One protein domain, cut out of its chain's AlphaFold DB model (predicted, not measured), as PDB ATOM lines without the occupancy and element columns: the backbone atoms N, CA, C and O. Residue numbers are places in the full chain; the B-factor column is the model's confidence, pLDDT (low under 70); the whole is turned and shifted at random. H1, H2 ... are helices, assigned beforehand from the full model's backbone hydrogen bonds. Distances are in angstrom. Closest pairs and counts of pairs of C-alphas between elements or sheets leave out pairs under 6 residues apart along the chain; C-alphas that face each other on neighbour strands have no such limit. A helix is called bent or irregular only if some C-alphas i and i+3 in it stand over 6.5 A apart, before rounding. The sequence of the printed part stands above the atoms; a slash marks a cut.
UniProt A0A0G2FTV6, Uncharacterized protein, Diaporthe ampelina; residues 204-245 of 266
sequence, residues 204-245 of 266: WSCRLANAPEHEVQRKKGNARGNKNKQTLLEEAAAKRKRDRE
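What this domain is: This is residues 204 to 245 of the 266 residues of an uncharacterized protein of Diaporthe ampelina (UniProt A0A0G2FTV6). One long, straight helix, H2, makes nearly the whole length, and the short helix H1 folds back at its first end, so that the outline is a long rod with a small hook. H1 and the first turns of H2 form the corner of the hook, and residues 217 to 245 of H2 stick out from it with nothing beside them. The printed part has 42 residues with two named helices, H1 then H2 along the chain, and no named strand; the class is all helix. It is extended, with a radius of gyration of the C-alphas of 17.2 A, and the C-alphas span 54 by 13 by 5 A.

How they stand to each other: H1, residues 204 to 210, and H2, residues 212 to 245, are joined by a tight link of one residue, Ala 211. The two helices are close but not clearly touching, with 2 pairs of C-alphas within 8 A. Their closest C-alphas, those of Leu 208 and Glu 215, are 6.3 A apart. They run opposite ways at a steep tilt of 47 degrees. In both H1 and H2 every pair of backbone O i and N i+4 is within hydrogen-bond range.

Where its parts are: H1 begins at Trp 204, with its C-alpha at (292.683, 602.341, 501.376), and ends at Asn 210; it has 7 residues. H2 begins at Pro 212, with its C-alpha at (298.361, 595.534, 506.744). It ends at Glu 245, with its C-alpha at (277.238, 570.336, 469.276), and its 34 residues measure 49.8 A from first to last C-alpha. Neither helix is bent.

The domain as a whole: The two C-alphas farthest apart, those of Asn 210 and Glu 245, are 54.2 A apart. Residues 209 to 214, of which 212 to 214 belong to H2, stand free, as do residues 217 to 245 of H2. The printed part has no cut and no long link between its helices. The mean pLDDT of the printed part is 93.3, and no printed residue is under 70.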
ATOM      1  N   TRP A 204     291.810 603.501 501.549       85.94
ATOM      2  CA  TRP A 204     292.683 602.341 501.376       85.94
ATOM      3  C   TRP A 204     294.032 602.509 502.091       85.94
ATOM      4  O   TRP A 204     294.503 601.544 502.690       85.94
ATOM      5  N   SER A 205     294.594 603.722 502.106       87.31
ATOM      6  CA  SER A 205     295.811 604.035 502.861       87.31
ATOM      7  C   SER A 205     295.615 603.834 504.365       87.31
ATOM      8  O   SER A 205     296.437 603.168 504.989       87.31
ATOM      9  N   CYS A 206     294.501 604.305 504.938       89.81
ATOM     10  CA  CYS A 206     294.187 604.084 506.351       89.81
ATOM     11  C   CYS A 206     294.023 602.596 506.681       89.81
ATOM     12  O   CYS A 206     294.526 602.140 507.704       89.81
ATOM     13  N   ARG A 207     293.359 601.812 505.820       92.12
ATOM     14  CA  ARG A 207     293.237 600.358 506.028       92.12
ATOM     15  C   ARG A 207     294.586 599.660 506.019       92.12
ATOM     16  O   ARG A 207     294.848 598.844 506.896       92.12
ATOM     17  N   LEU A 208     295.421 599.985 505.035       93.38
ATOM     18  CA  LEU A 208     296.740 599.383 504.899       93.38
ATOM     19  C   LEU A 208     297.640 599.745 506.084       93.38
ATOM     20  O   LEU A 208     298.319 598.870 506.603       93.38
ATOM     21  N   ALA A 209     297.605 601.001 506.534       94.06
ATOM     22  CA  ALA A 209     298.380 601.459 507.683       94.06
ATOM     23  C   ALA A 209     297.913 600.816 509.001       94.06
ATOM     24  O   ALA A 209     298.743 600.400 509.804       94.06
ATOM     25  N   ASN A 210     296.598 600.698 509.217       92.44
ATOM     26  CA  ASN A 210     296.045 600.187 510.476       92.44
ATOM     27  C   ASN A 210     296.050 598.655 510.576       92.44
ATOM     28  O   ASN A 210     296.140 598.118 511.676       92.44
ATOM     29  N   ALA A 211     295.894 597.942 509.457       95.00
ATOM     30  CA  ALA A 211     295.757 596.485 509.449       95.00
ATOM     31  C   ALA A 211     296.377 595.844 508.185       95.00
ATOM     32  O   ALA A 211     295.667 595.213 507.391       95.00
ATOM     33  N   PRO A 212     297.702 595.968 507.978       95.56
ATOM     34  CA  PRO A 212     298.361 595.534 506.744       95.56
ATOM     35  C   PRO A 212     298.200 594.034 506.469       95.56
ATOM     36  O   PRO A 212     297.894 593.633 505.344       95.56
ATOM     37  N   GLU A 213     298.334 593.188 507.492       97.06
ATOM     38  CA  GLU A 213     298.180 591.736 507.346       97.06
ATOM     39  C   GLU A 213     296.760 591.345 506.932       97.06
ATOM     40  O   GLU A 213     296.568 590.509 506.044       97.06
ATOM     41  N   HIS A 214     295.755 591.988 507.530       95.50
ATOM     42  CA  HIS A 214     294.357 591.763 507.184       95.50
ATOM     43  C   HIS A 214     294.089 592.116 505.715       95.50
ATOM     44  O   HIS A 214     293.423 591.364 505.002       95.50
ATOM     45  N   GLU A 215     294.662 593.218 505.224       95.00
ATOM     46  CA  GLU A 215     294.553 593.621 503.822       95.00
ATOM     47  C   GLU A 215     295.212 592.622 502.863       95.00
ATOM     48  O   GLU A 215     294.631 592.288 501.823       95.00
ATOM     49  N   VAL A 216     296.369 592.065 503.230       95.12
ATOM     50  CA  VAL A 216     297.009 590.983 502.465       95.12
ATOM     51  C   VAL A 216     296.100 589.755 502.397       95.12
ATOM     52  O   VAL A 216     295.880 589.211 501.310       95.12
ATOM     53  N   GLN A 217     295.533 589.324 503.526       96.00
ATOM     54  CA  GLN A 217     294.628 588.171 503.553       96.00
ATOM     55  C   GLN A 217     293.360 588.423 502.733       96.00
ATOM     56  O   GLN A 217     292.952 587.567 501.944       96.00
ATOM     57  N   ARG A 218     292.788 589.627 502.830       94.00
ATOM     58  CA  ARG A 218     291.644 590.058 502.020       94.00
ATOM     59  C   ARG A 218     291.953 589.969 500.525       94.00
ATOM     60  O   ARG A 218     291.160 589.417 499.763       94.00
ATOM     61  N   LYS A 219     293.119 590.456 500.089       93.94
ATOM     62  CA  LYS A 219     293.540 590.388 498.680       93.94
ATOM     63  C   LYS A 219     293.769 588.953 498.206       93.94
ATOM     64  O   LYS A 219     293.309 588.619 497.115       93.94
ATOM     65  N   LYS A 220     294.384 588.088 499.021       95.69
ATOM     66  CA  LYS A 220     294.518 586.646 498.725       95.69
ATOM     67  C   LYS A 220     293.153 585.970 498.578       95.69
ATOM     68  O   LYS A 220     292.935 585.221 497.627       95.69
ATOM     69  N   GLY A 221     292.223 586.273 499.484       95.19
ATOM     70  CA  GLY A 221     290.845 585.791 499.431       95.19
ATOM     71  C   GLY A 221     290.142 586.196 498.135       95.19
ATOM     72  O   GLY A 221     289.603 585.336 497.440       95.19
ATOM     73  N   ASN A 222     290.227 587.476 497.763       93.56
ATOM     74  CA  ASN A 222     289.647 587.992 496.523       93.56
ATOM     75  C   ASN A 222     290.281 587.360 495.274       93.56
ATOM     76  O   ASN A 222     289.561 586.979 494.356       93.56
ATOM     77  N   ALA A 223     291.609 587.198 495.243       94.50
ATOM     78  CA  ALA A 223     292.307 586.553 494.129       94.50
ATOM     79  C   ALA A 223     291.853 585.097 493.940       94.50
ATOM     80  O   ALA A 223     291.538 584.681 492.826       94.50
ATOM     81  N   ARG A 224     291.738 584.341 495.041       95.25
ATOM     82  CA  ARG A 224     291.208 582.971 495.022       95.25
ATOM     83  C   ARG A 224     289.753 582.928 494.552       95.25
ATOM     84  O   ARG A 224     289.411 582.093 493.723       95.25
ATOM     85  N   GLY A 225     288.910 583.834 495.048       94.81
ATOM     86  CA  GLY A 225     287.508 583.934 494.634       94.81
ATOM     87  C   GLY A 225     287.356 584.218 493.138       94.81
ATOM     88  O   GLY A 225     286.578 583.548 492.461       94.81
ATOM     89  N   ASN A 226     288.151 585.149 492.606       93.38
ATOM     90  CA  ASN A 226     288.157 585.472 491.179       93.38
ATOM     91  C   ASN A 226     288.623 584.289 490.324       93.38
ATOM     92  O   ASN A 226     287.982 583.995 489.319       93.38
ATOM     93  N   LYS A 227     289.674 583.572 490.751       93.81
ATOM     94  CA  LYS A 227     290.147 582.362 490.063       93.81
ATOM     95  C   LYS A 227     289.053 581.295 489.995       93.81
ATOM     96  O   LYS A 227     288.768 580.785 488.921       93.81
ATOM     97  N   ASN A 228     288.386 581.025 491.117       94.38
ATOM     98  CA  ASN A 228     287.294 580.051 491.156       94.38
ATOM     99  C   ASN A 228     286.126 580.466 490.252       94.38
ATOM    100  O   ASN A 228     285.571 579.634 489.540       94.38
ATOM    101  N   LYS A 229     285.757 581.756 490.250       92.75
ATOM    102  CA  LYS A 229     284.708 582.278 489.364       92.75
ATOM    103  C   LYS A 229     285.082 582.099 487.893       92.75
ATOM    104  O   LYS A 229     284.223 581.728 487.105       92.75
ATOM    105  N   GLN A 230     286.337 582.354 487.535       94.19
ATOM    106  CA  GLN A 230     286.822 582.160 486.174       94.19
ATOM    107  C   GLN A 230     286.732 580.688 485.750       94.19
ATOM    108  O   GLN A 230     286.150 580.412 484.708       94.19
ATOM    109  N   THR A 231     287.187 579.755 486.590       94.00
ATOM    110  CA  THR A 231     287.067 578.313 486.313       94.00
ATOM    111  C   THR A 231     285.612 577.889 486.102       94.00
ATOM    112  O   THR A 231     285.302 577.227 485.119       94.00
ATOM    113  N   LEU A 232     284.687 578.341 486.956       93.62
ATOM    114  CA  LEU A 232     283.258 578.038 486.798       93.62
ATOM    115  C   LEU A 232     282.664 578.614 485.503       93.62
ATOM    116  O   LEU A 232     281.783 578.003 484.900       93.62
ATOM    117  N   LEU A 233     283.113 579.799 485.077       93.62
ATOM    118  CA  LEU A 233     282.677 580.400 483.816       93.62
ATOM    119  C   LEU A 233     283.202 579.616 482.608       93.62
ATOM    120  O   LEU A 233     282.455 579.418 481.652       93.62
ATOM    121  N   GLU A 234     284.448 579.148 482.662       94.00
ATOM    122  CA  GLU A 234     285.062 578.314 481.624       94.00
ATOM    123  C   GLU A 234     284.353 576.956 481.509       94.00
ATOM    124  O   GLU A 234     283.981 576.545 480.409       94.00
ATOM    125  N   GLU A 235     284.064 576.297 482.634       93.56
ATOM    126  CA  GLU A 235     283.294 575.046 482.671       93.56
ATOM    127  C   GLU A 235     281.875 575.224 482.115       93.56
ATOM    128  O   GLU A 235     281.403 574.408 481.317       93.56
ATOM    129  N   ALA A 236     281.190 576.309 482.493       93.00
ATOM    130  CA  ALA A 236     279.859 576.621 481.980       93.00
ATOM    131  C   ALA A 236     279.874 576.909 480.470       93.00
ATOM    132  O   ALA A 236     278.961 576.489 479.758       93.00
ATOM    133  N   ALA A 237     280.905 577.594 479.969       94.12
ATOM    134  CA  ALA A 237     281.083 577.840 478.540       94.12
ATOM    135  C   ALA A 237     281.353 576.535 477.771       94.12
ATOM    136  O   ALA A 237     280.725 576.295 476.742       94.12
ATOM    137  N   ALA A 238     282.217 575.664 478.300       93.38
ATOM    138  CA  ALA A 238     282.504 574.358 477.710       93.38
ATOM    139  C   ALA A 238     281.265 573.453 477.681       93.38
ATOM    140  O   ALA A 238     281.025 572.762 476.694       93.38
ATOM    141  N   LYS A 239     280.443 573.479 478.739       94.62
ATOM    142  CA  LYS A 239     279.163 572.763 478.753       94.62
ATOM    143  C   LYS A 239     278.214 573.285 477.671       94.62
ATOM    144  O   LYS A 239     277.753 572.493 476.868       94.62
ATOM    145  N   ARG A 240     277.996 574.603 477.590       92.25
ATOM    146  CA  ARG A 240     277.129 575.204 476.555       92.25
ATOM    147  C   ARG A 240     277.575 574.868 475.136       92.25
ATOM    148  O   ARG A 240     276.735 574.738 474.259       92.25
ATOM    149  N   LYS A 241     278.888 574.761 474.912       93.06
ATOM    150  CA  LYS A 241     279.433 574.347 473.621       93.06
ATOM    151  C   LYS A 241     279.078 572.888 473.302       93.06
ATOM    152  O   LYS A 241     278.585 572.641 472.213       93.06
ATOM    153  N   ARG A 242     279.263 571.966 474.255       92.00
ATOM    154  CA  ARG A 242     278.878 570.551 474.089       92.00
ATOM    155  C   ARG A 242     277.380 570.382 473.854       92.00
ATOM    156  O   ARG A 242     277.005 569.731 472.895       92.00
ATOM    157  N   ASP A 243     276.552 571.037 474.668       91.06
ATOM    158  CA  ASP A 243     275.091 570.973 474.537       91.06
ATOM    159  C   ASP A 243     274.629 571.470 473.143       91.06
ATOM    160  O   ASP A 243     273.637 570.986 472.613       91.06
ATOM    161  N   ARG A 244     275.355 572.422 472.535       90.19
ATOM    162  CA  ARG A 244     275.087 572.914 471.174       90.19
ATOM    163  C   ARG A 244     275.534 571.929 470.087       90.19
ATOM    164  O   ARG A 244     274.785 571.712 469.147       90.19
ATOM    165  N   GLU A 245     276.726 571.348 470.217       87.94
ATOM    166  CA  GLU A 245     277.238 570.336 469.276       87.94
ATOM    167  C   GLU A 245     276.369 569.062 469.288       87.94
ATOM    168  O   GLU A 245     276.145 568.464 468.242       87.94
TER     169      GLU A 245